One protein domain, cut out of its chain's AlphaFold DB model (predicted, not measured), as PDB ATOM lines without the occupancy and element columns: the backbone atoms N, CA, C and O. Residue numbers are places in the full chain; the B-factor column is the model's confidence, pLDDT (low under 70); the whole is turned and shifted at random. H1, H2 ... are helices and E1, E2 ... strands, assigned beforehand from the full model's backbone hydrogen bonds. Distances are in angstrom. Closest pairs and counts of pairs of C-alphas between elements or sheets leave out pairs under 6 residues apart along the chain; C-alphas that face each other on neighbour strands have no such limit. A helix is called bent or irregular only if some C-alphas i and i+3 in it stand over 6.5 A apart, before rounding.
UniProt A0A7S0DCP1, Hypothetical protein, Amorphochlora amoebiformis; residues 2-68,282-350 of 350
ATOM      1  N   GLY A   2      24.650 -21.374  29.726       51.56
ATOM      2  CA  GLY A   2      25.883 -22.159  29.762       51.56
ATOM      3  C   GLY A   2      27.010 -21.419  29.047       51.56
ATOM      4  O   GLY A   2      26.760 -20.518  28.243       51.56
ATOM      5  N   VAL A   3      28.254 -21.770  29.360       54.84
ATOM      6  CA  VAL A   3      29.413 -21.419  28.532       54.84
ATOM      7  C   VAL A   3      29.976 -22.695  27.973       54.84
ATOM      8  O   VAL A   3      29.933 -23.745  28.613       54.84
ATOM      9  N   THR A   4      30.438 -22.615  26.740       57.28
ATOM     10  CA  THR A   4      30.877 -23.780  26.018       57.28
ATOM     11  C   THR A   4      32.043 -23.433  25.102       57.28
ATOM     12  O   THR A   4      32.185 -22.325  24.592       57.28
ATOM     13  N   VAL A   5      32.938 -24.387  24.927       55.00
ATOM     14  CA  VAL A   5      34.171 -24.279  24.159       55.00
ATOM     15  C   VAL A   5      33.896 -24.533  22.683       55.00
ATOM     16  O   VAL A   5      33.264 -25.513  22.297       55.00
ATOM     17  N   VAL A   6      34.455 -23.692  21.824       57.91
ATOM     18  CA  VAL A   6      34.650 -23.978  20.403       57.91
ATOM     19  C   VAL A   6      36.153 -23.974  20.157       57.91
ATOM     20  O   VAL A   6      36.770 -22.964  19.842       57.91
ATOM     21  N   PHE A   7      36.815 -25.105  20.362       40.09
ATOM     22  CA  PHE A   7      38.271 -25.087  20.330       40.09
ATOM     23  C   PHE A   7      38.796 -24.876  18.905       40.09
ATOM     24  O   PHE A   7      38.308 -25.474  17.942       40.09
ATOM     25  N   ARG A   8      39.806 -24.007  18.773       46.50
ATOM     26  CA  ARG A   8      40.606 -23.894  17.558       46.50
ATOM     27  C   ARG A   8      42.093 -23.871  17.903       46.50
ATOM     28  O   ARG A   8      42.561 -22.815  18.313       46.50
ATOM     29  N   PRO A   9      42.837 -24.951  17.663       34.19
ATOM     30  CA  PRO A   9      44.297 -25.030  17.833       34.19
ATOM     31  C   PRO A   9      45.014 -23.829  17.193       34.19
ATOM     32  O   PRO A   9      44.453 -23.205  16.286       34.19
ATOM     33  N   PRO A  10      46.236 -23.475  17.643       35.19
ATOM     34  CA  PRO A  10      46.892 -22.252  17.199       35.19
ATOM     35  C   PRO A  10      47.015 -22.249  15.682       35.19
ATOM     36  O   PRO A  10      47.780 -23.004  15.090       35.19
ATOM     37  N   ILE A  11      46.330 -21.308  15.054       40.31
ATOM     38  CA  ILE A  11      46.806 -20.759  13.801       40.31
ATOM     39  C   ILE A  11      47.489 -19.470  14.231       40.31
ATOM     40  O   ILE A  11      46.822 -18.460  14.459       40.31
ATOM     41  N   ARG A  12      48.825 -19.476  14.348       36.78
ATOM     42  CA  ARG A  12      49.541 -18.228  14.072       36.78
ATOM     43  C   ARG A  12      49.225 -17.921  12.616       36.78
ATOM     44  O   ARG A  12      49.874 -18.430  11.707       36.78
ATOM     45  N   GLN A  13      48.183 -17.125  12.391       38.88
ATOM     46  CA  GLN A  13      48.187 -16.272  11.224       38.88
ATOM     47  C   GLN A  13      49.407 -15.396  11.474       38.88
ATOM     48  O   GLN A  13      49.448 -14.664  12.466       38.88
ATOM     49  N   GLY A  14      50.451 -15.556  10.656       28.67
ATOM     50  CA  GLY A  14      51.481 -14.527  10.565       28.67
ATOM     51  C   GLY A  14      50.791 -13.163  10.448       28.67
ATOM     52  O   GLY A  14      49.627 -13.120  10.032       28.67
ATOM     53  N   PRO A  15      51.439 -12.073  10.885       23.59
ATOM     54  CA  PRO A  15      50.811 -10.760  10.933       23.59
ATOM     55  C   PRO A  15      50.002 -10.523   9.656       23.59
ATOM     56  O   PRO A  15      50.541 -10.617   8.556       23.59
ATOM     57  N   SER A  16      48.697 -10.271   9.811       24.62
ATOM     58  CA  SER A  16      47.822  -9.777   8.746       24.62
ATOM     59  C   SER A  16      48.268  -8.356   8.416       24.62
ATOM     60  O   SER A  16      47.631  -7.365   8.764       24.62
ATOM     61  N   MET A  17      49.428  -8.272   7.789       21.39
ATOM     62  CA  MET A  17      49.978  -7.107   7.151       21.39
ATOM     63  C   MET A  17      49.810  -7.407   5.663       21.39
ATOM     64  O   MET A  17      50.240  -8.462   5.198       21.39
ATOM     65  N   ARG A  18      49.148  -6.520   4.912       22.72
ATOM     66  CA  ARG A  18      49.257  -6.510   3.447       22.72
ATOM     67  C   ARG A  18      50.696  -6.120   3.103       22.72
ATOM     68  O   ARG A  18      50.970  -4.990   2.732       22.72
ATOM     69  N   VAL A  19      51.617  -7.042   3.311       24.64
ATOM     70  CA  VAL A  19      52.956  -7.009   2.754       24.64
ATOM     71  C   VAL A  19      52.938  -8.146   1.753       24.64
ATOM     72  O   VAL A  19      52.603  -9.274   2.109       24.64
ATOM     73  N   ALA A  20      53.182  -7.828   0.486       25.97
ATOM     74  CA  ALA A  20      53.395  -8.833  -0.538       25.97
ATOM     75  C   ALA A  20      54.603  -9.674  -0.106       25.97
ATOM     76  O   ALA A  20      55.743  -9.252  -0.269       25.97
ATOM     77  N   VAL A  21      54.350 -10.817   0.527       30.78
ATOM     78  CA  VAL A  21      55.386 -11.808   0.805       30.78
ATOM     79  C   VAL A  21      55.601 -12.540  -0.510       30.78
ATOM     80  O   VAL A  21      54.673 -13.168  -1.028       30.78
ATOM     81  N   SER A  22      56.790 -12.395  -1.092       37.38
ATOM     82  CA  SER A  22      57.159 -13.127  -2.300       37.38
ATOM     83  C   SER A  22      57.050 -14.633  -2.027       37.38
ATOM     84  O   SER A  22      57.412 -15.107  -0.947       37.38
ATOM     85  N   LEU A  23      56.595 -15.416  -3.010       43.38
ATOM     86  CA  LEU A  23      56.666 -16.885  -2.952       43.38
ATOM     87  C   LEU A  23      58.100 -17.381  -2.672       43.38
ATOM     88  O   LEU A  23      58.281 -18.478  -2.144       43.38
ATOM     89  N   GLU A  24      59.114 -16.575  -2.990       46.50
ATOM     90  CA  GLU A  24      60.524 -16.855  -2.711       46.50
ATOM     91  C   GLU A  24      60.884 -16.674  -1.231       46.50
ATOM     92  O   GLU A  24      61.725 -17.417  -0.728       46.50
ATOM     93  N   ASP A  25      60.226 -15.761  -0.509       43.09
ATOM     94  CA  ASP A  25      60.436 -15.572   0.933       43.09
ATOM     95  C   ASP A  25      59.812 -16.721   1.732       43.09
ATOM     96  O   ASP A  25      60.426 -17.236   2.667       43.09
ATOM     97  N   VAL A  26      58.640 -17.205   1.298       49.91
ATOM     98  CA  VAL A  26      58.020 -18.420   1.856       49.91
ATOM     99  C   VAL A  26      58.907 -19.636   1.591       49.91
ATOM    100  O   VAL A  26      59.135 -20.432   2.499       49.91
ATOM    101  N   LYS A  27      59.467 -19.769   0.380       52.12
ATOM    102  CA  LYS A  27      60.441 -20.829   0.081       52.12
ATOM    103  C   LYS A  27      61.697 -20.720   0.945       52.12
ATOM    104  O   LYS A  27      62.115 -21.732   1.482       52.12
ATOM    105  N   LYS A  28      62.257 -19.523   1.159       52.53
ATOM    106  CA  LYS A  28      63.435 -19.331   2.027       52.53
ATOM    107  C   LYS A  28      63.170 -19.677   3.496       52.53
ATOM    108  O   LYS A  28      64.039 -20.270   4.132       52.53
ATOM    109  N   GLU A  29      62.011 -19.337   4.058       52.12
ATOM    110  CA  GLU A  29      61.666 -19.760   5.429       52.12
ATOM    111  C   GLU A  29      61.473 -21.279   5.537       52.12
ATOM    112  O   GLU A  29      61.865 -21.875   6.541       52.12
ATOM    113  N   VAL A  30      60.919 -21.911   4.498       53.19
ATOM    114  CA  VAL A  30      60.777 -23.372   4.424       53.19
ATOM    115  C   VAL A  30      62.144 -24.055   4.258       53.19
ATOM    116  O   VAL A  30      62.428 -25.016   4.968       53.19
ATOM    117  N   ASP A  31      63.018 -23.525   3.400       51.19
ATOM    118  CA  ASP A  31      64.328 -24.108   3.073       51.19
ATOM    119  C   ASP A  31      65.382 -23.883   4.166       51.19
ATOM    120  O   ASP A  31      66.316 -24.672   4.305       51.19
ATOM    121  N   THR A  32      65.264 -22.823   4.973       52.56
ATOM    122  CA  THR A  32      66.268 -22.537   6.015       52.56
ATOM    123  C   THR A  32      66.112 -23.380   7.274       52.56
ATOM    124  O   THR A  32      67.028 -23.357   8.095       52.56
ATOM    125  N   GLY A  33      65.006 -24.120   7.453       47.16
ATOM    126  CA  GLY A  33      64.829 -25.162   8.482       47.16
ATOM    127  C   GLY A  33      65.037 -24.745   9.949       47.16
ATOM    128  O   GLY A  33      64.899 -25.565  10.848       47.16
ATOM    129  N   LYS A  34      65.367 -23.481  10.233       50.00
ATOM    130  CA  LYS A  34      65.819 -23.013  11.555       50.00
ATOM    131  C   LYS A  34      64.690 -22.505  12.450       50.00
ATOM    132  O   LYS A  34      64.937 -22.063  13.570       50.00
ATOM    133  N   GLY A  35      63.447 -22.576  11.983       54.78
ATOM    134  CA  GLY A  35      62.265 -22.265  12.775       54.78
ATOM    135  C   GLY A  35      61.539 -23.528  13.218       54.78
ATOM    136  O   GLY A  35      60.602 -23.961  12.548       54.78
ATOM    137  N   ASP A  36      61.866 -24.049  14.399       59.84
ATOM    138  CA  ASP A  36      61.159 -25.163  15.069       59.84
ATOM    139  C   ASP A  36      59.716 -24.804  15.499       59.84
ATOM    140  O   ASP A  36      59.064 -25.482  16.288       59.84
ATOM    141  N   ARG A  37      59.189 -23.675  15.012       57.03
ATOM    142  CA  ARG A  37      57.894 -23.143  15.425       57.03
ATOM    143  C   ARG A  37      56.776 -23.741  14.568       57.03
ATOM    144  O   ARG A  37      56.917 -23.774  13.342       57.03
ATOM    145  N   PRO A  38      55.653 -24.164  15.165       57.22
ATOM    146  CA  PRO A  38      54.493 -24.610  14.408       57.22
ATOM    147  C   PRO A  38      53.958 -23.453  13.556       57.22
ATOM    148  O   PRO A  38      53.700 -22.358  14.060       57.22
ATOM    149  N   CYS A  39      53.782 -23.689  12.258       67.69
ATOM    150  CA  CYS A  39      53.130 -22.760  11.344       67.69
ATOM    151  C   CYS A  39      52.050 -23.518  10.581       67.69
ATOM    152  O   CYS A  39      52.281 -24.640  10.134       67.69
ATOM    153  N   TYR A  40      50.887 -22.892  10.394       67.25
ATOM    154  CA  TYR A  40      49.791 -23.467   9.612       67.25
ATOM    155  C   TYR A  40      50.234 -23.932   8.220       67.25
ATOM    156  O   TYR A  40      49.648 -24.848   7.674       67.25
ATOM    157  N   TRP A  41      51.296 -23.356   7.660       71.50
ATOM    158  CA  TRP A  41      51.832 -23.700   6.345       71.50
ATOM    159  C   TRP A  41      52.856 -24.847   6.348       71.50
ATOM    160  O   TRP A  41      53.471 -25.108   5.319       71.50
ATOM    161  N   LYS A  42      53.059 -25.540   7.476       73.62
ATOM    162  CA  LYS A  42      53.900 -26.744   7.531       73.62
ATOM    163  C   LYS A  42      53.083 -27.992   7.228       73.62
ATOM    164  O   LYS A  42      52.007 -28.180   7.795       73.62
ATOM    165  N   ALA A  43      53.636 -28.873   6.399       75.00
ATOM    166  CA  ALA A  43      52.970 -30.098   5.973       75.00
ATOM    167  C   ALA A  43      52.559 -30.995   7.156       75.00
ATOM    168  O   ALA A  43      51.447 -31.516   7.148       75.00
ATOM    169  N   GLU A  44      53.395 -31.106   8.197       76.12
ATOM    170  CA  GLU A  44      53.092 -31.858   9.429       76.12
ATOM    171  C   GLU A  44      51.752 -31.454  10.062       76.12
ATOM    172  O   GLU A  44      50.981 -32.305  10.490       76.12
ATOM    173  N   ASN A  45      51.392 -30.172  10.013       72.81
ATOM    174  CA  ASN A  45      50.158 -29.683  10.616       72.81
ATOM    175  C   ASN A  45      48.901 -30.065   9.822       72.81
ATOM    176  O   ASN A  45      47.802 -30.032  10.377       72.81
ATOM    177  N   HIS A  46      49.050 -30.451   8.556       69.62
ATOM    178  CA  HIS A  46      47.948 -30.929   7.720       69.62
ATOM    179  C   HIS A  46      47.881 -32.447   7.686       69.62
ATOM    180  O   HIS A  46      46.790 -32.996   7.704       69.62
ATOM    181  N   VAL A  47      49.028 -33.125   7.666       69.44
ATOM    182  CA  VAL A  47      49.102 -34.565   7.380       69.44
ATOM    183  C   VAL A  47      49.216 -35.440   8.621       69.44
ATOM    184  O   VAL A  47      48.834 -36.606   8.562       69.44
ATOM    185  N   ASP A  48      49.688 -34.901   9.745       72.62
ATOM    186  CA  ASP A  48      49.842 -35.671  10.973       72.62
ATOM    187  C   ASP A  48      48.465 -35.994  11.576       72.62
ATOM    188  O   ASP A  48      47.615 -35.122  11.794       72.62
ATOM    189  N   GLU A  49      48.225 -37.277  11.848       67.25
ATOM    190  CA  GLU A  49      47.032 -37.743  12.556       67.25
ATOM    191  C   GLU A  49      46.988 -37.263  14.001       67.25
ATOM    192  O   GLU A  49      45.921 -37.279  14.601       67.25
ATOM    193  N   THR A  50      48.101 -36.783  14.546       68.94
ATOM    194  CA  THR A  50      48.186 -36.153  15.864       68.94
ATOM    195  C   THR A  50      48.076 -34.631  15.797       68.94
ATOM    196  O   THR A  50      47.993 -33.980  16.842       68.94
ATOM    197  N   SER A  51      48.012 -34.048  14.589       75.00
ATOM    198  CA  SER A  51      47.928 -32.600  14.416       75.00
ATOM    199  C   SER A  51      46.722 -32.061  15.158       75.00
ATOM    200  O   SER A  51      45.562 -32.315  14.811       75.00
ATOM    201  N   ASN A  52      46.996 -31.240  16.161       69.38
ATOM    202  CA  ASN A  52      45.933 -30.601  16.895       69.38
ATOM    203  C   ASN A  52      45.170 -29.600  16.040       69.38
ATOM    204  O   ASN A  52      44.143 -29.185  16.537       69.38
ATOM    205  N   LEU A  53      45.581 -29.263  14.796       72.81
ATOM    206  CA  LEU A  53      44.789 -28.458  13.845       72.81
ATOM    207  C   LEU A  53      43.412 -29.054  13.516       72.81
ATOM    208  O   LEU A  53      42.497 -28.330  13.121       72.81
ATOM    209  N   ARG A  54      43.261 -30.368  13.689       76.94
ATOM    210  CA  ARG A  54      42.117 -31.135  13.205       76.94
ATOM    211  C   ARG A  54      41.102 -31.392  14.315       76.94
ATOM    212  O   ARG A  54      41.475 -31.823  15.408       76.94
ATOM    213  N   VAL A  55      39.816 -31.168  14.021       80.94
ATOM    214  CA  VAL A  55      38.704 -31.345  14.979       80.94
ATOM    215  C   VAL A  55      38.738 -32.674  15.713       80.94
ATOM    216  O   VAL A  55      38.617 -32.696  16.928       80.94
ATOM    217  N   GLU A  56      38.979 -33.773  15.016       81.25
ATOM    218  CA  GLU A  56      39.038 -35.121  15.577       81.25
ATOM    219  C   GLU A  56      40.074 -35.308  16.697       81.25
ATOM    220  O   GLU A  56      39.888 -36.178  17.549       81.25
ATOM    221  N   ASN A  57      41.133 -34.496  16.719       82.38
ATOM    222  CA  ASN A  57      42.246 -34.658  17.650       82.38
ATOM    223  C   ASN A  57      42.024 -33.858  18.920       82.38
ATOM    224  O   ASN A  57      42.096 -34.409  20.019       82.38
ATOM    225  N   TRP A  58      41.652 -32.588  18.776       80.25
ATOM    226  CA  TRP A  58      41.358 -31.756  19.933       80.25
ATOM    227  C   TRP A  58      39.978 -32.024  20.524       80.25
ATOM    228  O   TRP A  58      39.778 -31.782  21.706       80.25
ATOM    229  N   LEU A  59      39.014 -32.543  19.757       81.88
ATOM    230  CA  LEU A  59      37.663 -32.771  20.273       81.88
ATOM    231  C   LEU A  59      37.637 -33.889  21.312       81.88
ATOM    232  O   LEU A  59      36.889 -33.785  22.273       81.88
ATOM    233  N   LYS A  60      38.447 -34.944  21.159       84.44
ATOM    234  CA  LYS A  60      38.470 -36.093  22.083       84.44
ATOM    235  C   LYS A  60      38.654 -35.685  23.558       84.44
ATOM    236  O   LYS A  60      37.782 -36.039  24.353       84.44
ATOM    237  N   PRO A  61      39.711 -34.945  23.948       84.81
ATOM    238  CA  PRO A  61      39.963 -34.615  25.355       84.81
ATOM    239  C   PRO A  61      38.942 -33.646  25.973       84.81
ATOM    240  O   PRO A  61      38.728 -33.681  27.185       84.81
ATOM    241  N   ILE A  62      38.292 -32.804  25.164       83.94
ATOM    242  CA  ILE A  62      37.388 -31.743  25.640       83.94
ATOM    243  C   ILE A  62      35.961 -31.879  25.101       83.94
ATOM    244  O   ILE A  62      35.216 -30.908  25.117       83.94
ATOM    245  N   ARG A  63      35.553 -33.067  24.629       84.12
ATOM    246  CA  ARG A  63      34.250 -33.292  23.967       84.12
ATOM    247  C   ARG A  63      33.087 -32.810  24.829       84.12
ATOM    248  O   ARG A  63      32.307 -31.977  24.386       84.12
ATOM    249  N   HIS A  64      33.053 -33.311  26.061       83.06
ATOM    250  CA  HIS A  64      32.901 -32.534  27.287       83.06
ATOM    251  C   HIS A  64      32.240 -31.161  27.298       83.06
ATOM    252  O   HIS A  64      31.197 -30.882  27.876       83.06
ATOM    253  N   LEU A  65      33.036 -30.263  26.747       84.06
ATOM    254  CA  LEU A  65      32.984 -28.841  26.939       84.06
ATOM    255  C   LEU A  65      32.567 -28.170  25.644       84.06
ATOM    256  O   LEU A  65      32.617 -26.956  25.611       84.06
ATOM    257  N   VAL A  66      32.241 -28.902  24.571       82.31
ATOM    258  CA  VAL A  66      31.910 -28.325  23.259       82.31
ATOM    259  C   VAL A  66      30.410 -28.101  23.118       82.31
ATOM    260  O   VAL A  66      29.625 -28.832  23.707       82.31
ATOM    261  N   LEU A  67      29.994 -27.082  22.347       70.81
ATOM    262  CA  LEU A  67      28.585 -26.643  22.218       70.81
ATOM    263  C   LEU A  67      27.609 -27.789  21.907       70.81
ATOM    264  O   LEU A  67      26.433 -27.708  22.244       70.81
ATOM    265  N   ALA A  68      28.102 -28.859  21.287       64.69
ATOM    266  CA  ALA A  68      27.352 -30.057  20.937       64.69
ATOM    267  C   ALA A  68      27.493 -31.223  21.942       64.69
ATOM    268  O   ALA A  68      27.179 -32.350  21.574       64.69
ATOM    269  N   PHE A 282      23.107 -20.261  20.613       89.31
ATOM    270  CA  PHE A 282      24.403 -19.616  20.438       89.31
ATOM    271  C   PHE A 282      24.213 -18.160  19.997       89.31
ATOM    272  O   PHE A 282      23.591 -17.892  18.966       89.31
ATOM    273  N   ASP A 283      24.790 -17.237  20.771       88.69
ATOM    274  CA  ASP A 283      24.856 -15.811  20.455       88.69
ATOM    275  C   ASP A 283      26.262 -15.470  19.925       88.69
ATOM    276  O   ASP A 283      27.222 -15.461  20.702       88.69
ATOM    277  N   PRO A 284      26.410 -15.153  18.624       90.31
ATOM    278  CA  PRO A 284      27.702 -14.798  18.034       90.31
ATOM    279  C   PRO A 284      28.369 -13.563  18.655       90.31
ATOM    280  O   PRO A 284      29.572 -13.367  18.482       90.31
ATOM    281  N   SER A 285      27.619 -12.706  19.351       89.56
ATOM    282  CA  SER A 285      28.190 -11.555  20.061       89.56
ATOM    283  C   SER A 285      28.933 -11.983  21.328       89.56
ATOM    284  O   SER A 285      29.866 -11.307  21.745       89.56
ATOM    285  N   LEU A 286      28.593 -13.148  21.885       92.19
ATOM    286  CA  LEU A 286      29.265 -13.764  23.030       92.19
ATOM    287  C   LEU A 286      30.266 -14.853  22.596       92.19
ATOM    288  O   LEU A 286      30.493 -15.821  23.325       92.19
ATOM    289  N   GLU A 287      30.857 -14.696  21.406       93.12
ATOM    290  CA  GLU A 287      32.025 -15.453  20.941       93.12
ATOM    291  C   GLU A 287      33.304 -14.683  21.323       93.12
ATOM    292  O   GLU A 287      33.469 -13.497  21.019       93.12
ATOM    293  N   PHE A 288      34.238 -15.366  21.976       94.44
ATOM    294  CA  PHE A 288      35.517 -14.843  22.445       94.44
ATOM    295  C   PHE A 288      36.660 -15.685  21.892       94.44
ATOM    296  O   PHE A 288      36.489 -16.861  21.575       94.44
ATOM    297  N   ARG A 289      37.849 -15.092  21.794       95.31
ATOM    298  CA  ARG A 289      39.075 -15.799  21.431       95.31
ATOM    299  C   ARG A 289      40.104 -15.655  22.539       95.31
ATOM    300  O   ARG A 289      40.576 -14.554  22.810       95.31
ATOM    301  N   GLY A 290      40.435 -16.779  23.159       94.94
ATOM    302  CA  GLY A 290      41.529 -16.913  24.107       94.94
ATOM    303  C   GLY A 290      42.837 -17.266  23.406       94.94
ATOM    304  O   GLY A 290      42.839 -17.943  22.373       94.94
ATOM    305  N   PHE A 291      43.948 -16.818  23.981       94.81
ATOM    306  CA  PHE A 291      45.302 -17.083  23.509       94.81
ATOM    307  C   PHE A 291      46.141 -17.650  24.653       94.81
ATOM    308  O   PHE A 291      46.147 -17.097  25.755       94.81
ATOM    309  N   VAL A 292      46.846 -18.745  24.380       91.94
ATOM    310  CA  VAL A 292      47.803 -19.391  25.279       91.94
ATOM    311  C   VAL A 292      49.160 -19.418  24.593       91.94
ATOM    312  O   VAL A 292      49.255 -19.824  23.433       91.94
ATOM    313  N   ALA A 293      50.196 -18.986  25.308       91.88
ATOM    314  CA  ALA A 293      51.577 -19.071  24.856       91.88
ATOM    315  C   ALA A 293      52.476 -19.593  25.981       91.88
ATOM    316  O   ALA A 293      52.383 -19.136  27.122       91.88
ATOM    317  N   GLY A 294      53.344 -20.557  25.674       91.69
ATOM    318  CA  GLY A 294      54.237 -21.176  26.659       91.69
ATOM    319  C   GLY A 294      53.515 -21.820  27.853       91.69
ATOM    320  O   GLY A 294      54.046 -21.824  28.960       91.69
ATOM    321  N   GLY A 295      52.299 -22.328  27.646       91.88
ATOM    322  CA  GLY A 295      51.444 -22.946  28.660       91.88
ATOM    323  C   GLY A 295      50.763 -21.943  29.590       91.88
ATOM    324  O   GLY A 295      50.343 -22.323  30.677       91.88
ATOM    325  N   LYS A 296      50.702 -20.657  29.215       95.00
ATOM    326  CA  LYS A 296      50.067 -19.596  30.007       95.00
ATOM    327  C   LYS A 296      49.024 -18.860  29.180       95.00
ATOM    328  O   LYS A 296      49.301 -18.482  28.042       95.00
ATOM    329  N   ARG A 297      47.849 -18.595  29.756       95.69
ATOM    330  CA  ARG A 297      46.837 -17.710  29.153       95.69
ATOM    331  C   ARG A 297      47.406 -16.297  29.057       95.69
ATOM    332  O   ARG A 297      47.749 -15.698  30.072       95.69
ATOM    333  N   THR A 298      47.532 -15.774  27.844       96.50
ATOM    334  CA  THR A 298      48.159 -14.467  27.597       96.50
ATOM    335  C   THR A 298      47.149 -13.366  27.331       96.50
ATOM    336  O   THR A 298      47.389 -12.220  27.694       96.50
ATOM    337  N   ALA A 299      46.043 -13.684  26.660       96.00
ATOM    338  CA  ALA A 299      45.039 -12.695  26.293       96.00
ATOM    339  C   ALA A 299      43.686 -13.346  26.005       96.00
ATOM    340  O   ALA A 299      43.610 -14.519  25.634       96.00
ATOM    341  N   ILE A 300      42.629 -12.545  26.103       95.06
ATOM    342  CA  ILE A 300      41.299 -12.866  25.596       95.06
ATOM    343  C   ILE A 300      40.696 -11.629  24.937       95.06
ATOM    344  O   ILE A 300      40.823 -10.519  25.455       95.06
ATOM    345  N   THR A 301      40.036 -11.811  23.798       94.50
ATOM    346  CA  THR A 301      39.323 -10.739  23.094       94.50
ATOM    347  C   THR A 301      37.917 -11.189  22.726       94.50
ATOM    348  O   THR A 301      37.665 -12.384  22.569       94.50
ATOM    349  N   ALA A 302      36.999 -10.243  22.519       92.50
ATOM    350  CA  ALA A 302      35.801 -10.534  21.734       92.50
ATOM    351  C   ALA A 302      36.227 -11.009  20.332       92.50
ATOM    352  O   ALA A 302      37.231 -10.534  19.790       92.50
ATOM    353  N   TYR A 303      35.488 -11.951  19.749       89.00
ATOM    354  CA  TYR A 303      35.835 -12.533  18.451       89.00
ATOM    355  C   TYR A 303      35.794 -11.511  17.318       89.00
ATOM    356  O   TYR A 303      36.631 -11.514  16.417       89.00
ATOM    357  N   SER A 304      34.807 -10.622  17.387       85.31
ATOM    358  CA  SER A 304      34.572  -9.558  16.421       85.31
ATOM    359  C   SER A 304      34.628  -8.208  17.147       85.31
ATOM    360  O   SER A 304      33.590  -7.696  17.564       85.31
ATOM    361  N   PRO A 305      35.810  -7.600  17.331       81.69
ATOM    362  CA  PRO A 305      35.968  -6.374  18.120       81.69
ATOM    363  C   PRO A 305      35.609  -5.091  17.340       81.69
ATOM    364  O   PRO A 305      36.125  -4.023  17.638       81.69
ATOM    365  N   PHE A 306      34.759  -5.185  16.312       82.44
ATOM    366  CA  PHE A 306      34.449  -4.063  15.413       82.44
ATOM    367  C   PHE A 306      33.461  -3.044  15.987       82.44
ATOM    368  O   PHE A 306      33.328  -1.962  15.429       82.44
ATOM    369  N   VAL A 307      32.738  -3.393  17.054       83.25
ATOM    370  CA  VAL A 307      31.747  -2.516  17.688       83.25
ATOM    371  C   VAL A 307      31.815  -2.639  19.200       83.25
ATOM    372  O   VAL A 307      32.167  -3.695  19.733       83.25
ATOM    373  N   TYR A 308      31.461  -1.550  19.874       86.06
ATOM    374  CA  TYR A 308      31.261  -1.527  21.313       86.06
ATOM    375  C   TYR A 308      29.979  -2.289  21.667       86.06
ATOM    376  O   TYR A 308      28.891  -1.934  21.221       86.06
ATOM    377  N   ASP A 309      30.108  -3.335  22.482       87.38
ATOM    378  CA  ASP A 309      28.969  -4.083  23.010       87.38
ATOM    379  C   ASP A 309      28.768  -3.725  24.487       87.38
ATOM    380  O   ASP A 309      29.498  -4.175  25.378       87.38
ATOM    381  N   GLU A 310      27.766  -2.884  24.746       87.56
ATOM    382  CA  GLU A 310      27.449  -2.392  26.088       87.56
ATOM    383  C   GLU A 310      27.114  -3.532  27.060       87.56
ATOM    384  O   GLU A 310      27.459  -3.461  28.242       87.56
ATOM    385  N   LYS A 311      26.478  -4.605  26.573       88.06
ATOM    386  CA  LYS A 311      26.118  -5.763  27.393       88.06
ATOM    387  C   LYS A 311      27.373  -6.504  27.837       88.06
ATOM    388  O   LYS A 311      27.494  -6.817  29.020       88.06
ATOM    389  N   ILE A 312      28.328  -6.728  26.930       91.81
ATOM    390  CA  ILE A 312      29.611  -7.361  27.276       91.81
ATOM    391  C   ILE A 312      30.364  -6.531  28.315       91.81
ATOM    392  O   ILE A 312      30.913  -7.090  29.262       91.81
ATOM    393  N   VAL A 313      30.377  -5.204  28.173       93.12
ATOM    394  CA  VAL A 313      31.078  -4.319  29.113       93.12
ATOM    395  C   VAL A 313      30.415  -4.326  30.490       93.12
ATOM    396  O   VAL A 313      31.106  -4.506  31.494       93.12
ATOM    397  N   LYS A 314      29.083  -4.206  30.549       95.00
ATOM    398  CA  LYS A 314      28.320  -4.247  31.807       95.00
ATOM    399  C   LYS A 314      28.423  -5.598  32.515       95.00
ATOM    400  O   LYS A 314      28.556  -5.640  33.734       95.00
ATOM    401  N   GLU A 315      28.390  -6.702  31.769       94.44
ATOM    402  CA  GLU A 315      28.444  -8.063  32.321       94.44
ATOM    403  C   GLU A 315      29.862  -8.661  32.342       94.44
ATOM    404  O   GLU A 315      30.018  -9.849  32.632       94.44
ATOM    405  N   LYS A 316      30.911  -7.864  32.086       94.88
ATOM    406  CA  LYS A 316      32.291  -8.343  31.880       94.88
ATOM    407  C   LYS A 316      32.763  -9.326  32.948       94.88
ATOM    408  O   LYS A 316      33.309 -10.370  32.606       94.88
ATOM    409  N   LYS A 317      32.557  -9.004  34.231       96.00
ATOM    410  CA  LYS A 317      32.987  -9.854  35.355       96.00
ATOM    411  C   LYS A 317      32.318 -11.231  35.308       96.00
ATOM    412  O   LYS A 317      33.002 -12.244  35.334       96.00
ATOM    413  N   LYS A 318      30.995 -11.254  35.151       94.00
ATOM    414  CA  LYS A 318      30.183 -12.477  35.080       94.00
ATOM    415  C   LYS A 318      30.506 -13.314  33.839       94.00
ATOM    416  O   LYS A 318      30.546 -14.536  33.912       94.00
ATOM    417  N   ILE A 319      30.710 -12.661  32.694       93.25
ATOM    418  CA  ILE A 319      31.145 -13.313  31.451       93.25
ATOM    419  C   ILE A 319      32.510 -13.971  31.664       93.25
ATOM    420  O   ILE A 319      32.680 -15.146  31.346       93.25
ATOM    421  N   TRP A 320      33.457 -13.226  32.241       94.50
ATOM    422  CA  TRP A 320      34.802 -13.717  32.515       94.50
ATOM    423  C   TRP A 320      34.804 -14.909  33.468       94.50
ATOM    424  O   TRP A 320      35.429 -15.902  33.138       94.50
ATOM    425  N   GLU A 321      34.078 -14.858  34.586       94.94
ATOM    426  CA  GLU A 321      34.009 -15.970  35.552       94.94
ATOM    427  C   GLU A 321      33.593 -17.286  34.879       94.94
ATOM    428  O   GLU A 321      34.232 -18.317  35.074       94.94
ATOM    429  N   LYS A 322      32.581 -17.244  34.004       92.06
ATOM    430  CA  LYS A 322      32.129 -18.439  33.280       92.06
ATOM    431  C   LYS A 322      33.109 -18.905  32.202       92.06
ATOM    432  O   LYS A 322      33.245 -20.101  31.956       92.06
ATOM    433  N   ILE A 323      33.757 -17.962  31.521       93.12
ATOM    434  CA  ILE A 323      34.813 -18.267  30.554       93.12
ATOM    435  C   ILE A 323      35.999 -18.927  31.257       93.12
ATOM    436  O   ILE A 323      36.503 -19.936  30.772       93.12
ATOM    437  N   ASP A 324      36.434 -18.365  32.380       95.06
ATOM    438  CA  ASP A 324      37.589 -18.818  33.145       95.06
ATOM    439  C   ASP A 324      37.381 -20.235  33.684       95.06
ATOM    440  O   ASP A 324      38.265 -21.079  33.544       95.06
ATOM    441  N   GLU A 325      36.183 -20.533  34.192       93.25
ATOM    442  CA  GLU A 325      35.787 -21.873  34.623       93.25
ATOM    443  C   GLU A 325      35.952 -22.903  33.493       93.25
ATOM    444  O   GLU A 325      36.650 -23.910  33.640       93.25
ATOM    445  N   ILE A 326      35.351 -22.634  32.333       91.56
ATOM    446  CA  ILE A 326      35.359 -23.551  31.190       91.56
ATOM    447  C   ILE A 326      36.748 -23.658  30.547       91.56
ATOM    448  O   ILE A 326      37.179 -24.748  30.162       91.56
ATOM    449  N   TRP A 327      37.486 -22.551  30.450       93.81
ATOM    450  CA  TRP A 327      38.852 -22.556  29.929       93.81
ATOM    451  C   TRP A 327      39.785 -23.339  30.859       93.81
ATOM    452  O   TRP A 327      40.601 -24.115  30.370       93.81
ATOM    453  N   THR A 328      39.612 -23.248  32.180       94.56
ATOM    454  CA  THR A 328      40.369 -24.057  33.154       94.56
ATOM    455  C   THR A 328      40.139 -25.548  32.967       94.56
ATOM    456  O   THR A 328      41.098 -26.320  32.940       94.56
ATOM    457  N   GLN A 329      38.889 -25.957  32.752       92.31
ATOM    458  CA  GLN A 329      38.577 -27.354  32.457       92.31
ATOM    459  C   GLN A 329      39.219 -27.818  31.142       92.31
ATOM    460  O   GLN A 329      39.772 -28.917  31.086       92.31
ATOM    461  N   ALA A 330      39.190 -26.984  30.098       90.88
ATOM    462  CA  ALA A 330      39.813 -27.308  28.818       90.88
ATOM    463  C   ALA A 330      41.342 -27.406  28.931       90.88
ATOM    464  O   ALA A 330      41.932 -28.375  28.462       90.88
ATOM    465  N   GLU A 331      41.987 -26.437  29.582       90.69
ATOM    466  CA  GLU A 331      43.441 -26.381  29.782       90.69
ATOM    467  C   GLU A 331      43.965 -27.621  30.512       90.69
ATOM    468  O   GLU A 331      44.951 -28.207  30.080       90.69
ATOM    469  N   ALA A 332      43.249 -28.110  31.531       92.06
ATOM    470  CA  ALA A 332      43.608 -29.336  32.247       92.06
ATOM    471  C   ALA A 332      43.604 -30.610  31.371       92.06
ATOM    472  O   ALA A 332      44.095 -31.657  31.797       92.06
ATOM    473  N   LYS A 333      43.015 -30.555  30.170       89.94
ATOM    474  CA  LYS A 333      42.914 -31.678  29.225       89.94
ATOM    475  C   LYS A 333      43.761 -31.486  27.967       89.94
ATOM    476  O   LYS A 333      43.946 -32.442  27.214       89.94
ATOM    477  N   LEU A 334      44.254 -30.277  27.720       86.81
ATOM    478  CA  LEU A 334      45.057 -29.943  26.550       86.81
ATOM    479  C   LEU A 334      46.543 -30.091  26.885       86.81
ATOM    480  O   LEU A 334      47.027 -29.574  27.883       86.81
ATOM    481  N   THR A 335      47.291 -30.775  26.023       85.25
ATOM    482  CA  THR A 335      48.741 -30.981  26.198       85.25
ATOM    483  C   THR A 335      49.589 -29.909  25.506       85.25
ATOM    484  O   THR A 335      50.807 -29.863  25.678       85.25
ATOM    485  N   LEU A 336      48.959 -29.040  24.711       85.56
ATOM    486  CA  LEU A 336      49.626 -27.989  23.951       85.56
ATOM    487  C   LEU A 336      50.046 -26.822  24.842       85.56
ATOM    488  O   LEU A 336      49.263 -26.329  25.648       85.56
ATOM    489  N   LYS A 337      51.256 -26.309  24.608       88.25
ATOM    490  CA  LYS A 337      51.754 -25.094  25.271       88.25
ATOM    491  C   LYS A 337      51.366 -23.811  24.540       88.25
ATOM    492  O   LYS A 337      51.283 -22.763  25.163       88.25
ATOM    493  N   ASP A 338      51.102 -23.876  23.244       85.94
ATOM    494  CA  ASP A 338      50.691 -22.722  22.454       85.94
ATOM    495  C   ASP A 338      49.383 -23.069  21.750       85.94
ATOM    496  O   ASP A 338      49.307 -24.104  21.089       85.94
ATOM    497  N   TYR A 339      48.341 -22.253  21.921       87.12
ATOM    498  CA  TYR A 339      47.064 -22.424  21.225       87.12
ATOM    499  C   TYR A 339      46.196 -21.167  21.238       87.12
ATOM    500  O   TYR A 339      46.335 -20.288  22.084       87.12
ATOM    501  N   SER A 340      45.271 -21.093  20.283       89.94
ATOM    502  CA  SER A 340      44.075 -20.261  20.424       89.94
ATOM    503  C   SER A 340      42.903 -21.125  20.887       89.94
ATOM    504  O   SER A 340      42.944 -22.347  20.804       89.94
ATOM    505  N   ILE A 341      41.849 -20.517  21.406       89.06
ATOM    506  CA  ILE A 341      40.607 -21.218  21.740       89.06
ATOM    507  C   ILE A 341      39.452 -20.266  21.456       89.06
ATOM    508  O   ILE A 341      39.521 -19.101  21.841       89.06
ATOM    509  N   GLU A 342      38.428 -20.709  20.727       91.50
ATOM    510  CA  GLU A 342      37.188 -19.940  20.601       91.50
ATOM    511  C   GLU A 342      36.272 -20.380  21.762       91.50
ATOM    512  O   GLU A 342      36.191 -21.555  22.124       91.50
ATOM    513  N   LEU A 343      35.658 -19.428  22.446       92.44
ATOM    514  CA  LEU A 343      34.825 -19.662  23.623       92.44
ATOM    515  C   LEU A 343      33.498 -18.970  23.370       92.44
ATOM    516  O   LEU A 343      33.471 -17.832  22.918       92.44
ATOM    517  N   ALA A 344      32.404 -19.666  23.620       91.62
ATOM    518  CA  ALA A 344      31.074 -19.246  23.230       91.62
ATOM    519  C   ALA A 344      30.133 -19.331  24.425       91.62
ATOM    520  O   ALA A 344      30.142 -20.317  25.158       91.62
ATOM    521  N   MET A 345      29.284 -18.328  24.613       88.44
ATOM    522  CA  MET A 345      28.204 -18.417  25.596       88.44
ATOM    523  C   MET A 345      26.874 -18.702  24.907       88.44
ATOM    524  O   MET A 345      26.584 -18.153  23.844       88.44
ATOM    525  N   THR A 346      26.046 -19.529  25.541       85.69
ATOM    526  CA  THR A 346      24.654 -19.721  25.130       85.69
ATOM    527  C   THR A 346      23.727 -18.866  25.982       85.69
ATOM    528  O   THR A 346      23.884 -18.731  27.207       85.69
ATOM    529  N   THR A 347      22.732 -18.267  25.340       77.62
ATOM    530  CA  THR A 347      21.632 -17.620  26.051       77.62
ATOM    531  C   THR A 347      20.650 -18.685  26.545       77.62
ATOM    532  O   THR A 347      20.566 -19.754  25.946       77.62
ATOM    533  N   PRO A 348      19.932 -18.458  27.661       75.31
ATOM    534  CA  PRO A 348      18.791 -19.306  28.002       75.31
ATOM    535  C   PRO A 348      17.793 -19.324  26.837       75.31
ATOM    536  O   PRO A 348      17.690 -18.316  26.131       75.31
ATOM    537  N   ASP A 349      17.075 -20.433  26.657       65.62
ATOM    538  CA  ASP A 349      15.899 -20.457  25.788       65.62
ATOM    539  C   ASP A 349      14.912 -19.396  26.301       65.62
ATOM    540  O   ASP A 349      14.559 -19.396  27.484       65.62
ATOM    541  N   THR A 350      14.574 -18.432  25.446       47.31
ATOM    542  CA  THR A 350      13.590 -17.373  25.724       47.31
ATOM    543  C   THR A 350      12.217 -17.762  25.235       47.31
ATOM    544  O   THR A 350      12.165 -18.278  24.093       47.31
TER     545      THR A 350
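AT A GLANCE: This is residues 2 to 68 and 282 to 350 of the 350 residues of the protein "Hypothetical protein" of Amorphochlora amoebiformis (UniProt A0A7S0DCP1). A strongly twisted sheet of four strands curls round one long helix, H5, and H3 and H4 graze the sheet. From E1 a loose arm of mostly unnamed chain, with the small helices H1 and H2, reaches away from this body along the longest axis; residues 15 to 25 and 31 to 36 stick out. The printed part has 136 residues with five named helices and four named strands, in the order E1 H1 H2 H3 E2 E3 H4 H5 E4; the class is mixed, helices and strands. The sheet's order is E1, E4, E2, E3, with antiparallel neighbours. The whole is elongated, 54 by 34 by 25 A, and only just compact, close to loose, with a radius of gyration of the C-alphas of 17.1 A.

HOW THE PARTS SIT: E1, residues 3 to 6, is an edge strand and antiparallel to E4, residues 339 to 346; N 4 and O 344 are 2.8 A apart, within hydrogen-bond range. E4 is antiparallel to E2, residues 282 to 293, with N 290 and O 341 at 2.8 A. E2 bends by 79 degrees at residue 285 and forms a hairpin with the edge strand E3, residues 296 to 302, where N 291 and O 299 are 2.9 A apart. H5, residues 316 to 331, is on one face of the sheet, making two layers, helix and sheet; its closest C-alphas to E1 are those of Lys 322 and Val 3, 6.2 A apart. H3, residues 55 to 65, only grazes the sheet with residues 59 to 65. It touches residues 326 to 330 of H5, at a steep tilt of 57 degrees, opposite ways; the closest C-alphas, of Ile 62 and Ala 330, are 6.0 A apart. H4, residues 310 to 314, only grazes the sheet with residues 311 to 312, and is close to H5 but not clearly touching, the C-alphas of Ile 312 and Ile 319 being 7.4 A apart. E3, H4 and H5, and E4 form a split strand-helix-strand unit, two strands running the same way with E2 between them; its crossover is left-handed. H1, residues 23 to 31, and H2, residues 43 to 47, are apart from each other and not on the sheet. H1, H2, H4 and H5 have every O i to N i+4 pair within hydrogen-bond range; H3 has 2 of 7, and 2 of 8 O i to N i+3 pairs.

IN THESE COORDINATES: E1 begins at C-alpha 3, (29.413, -21.419, 28.532), and is 10.0 A long. H1 measures 12.1 A, H2 6.1 A and H3 13.5 A; H3 is irregular, with C-alphas 61 and 64 7.6 A apart. E2 measures 27.5 A, E3 18.8 A, H4 6.1 A and H5 21.3 A. E4, 22.9 A, ends at C-alpha 346, (24.654, -19.721, 25.130).

THE WHOLE: The two farthest C-alphas, of Thr 32 and Thr 350, are 56.5 A apart. Residues 69 to 281 are not printed; C-alphas 68 and 282 are 10.9 A apart across the cut. The links E1 to H1 and H1 to H2 are long. The model's mean pLDDT over the printed part is 74.1, with residues 2 to 40 among the 47 under 70.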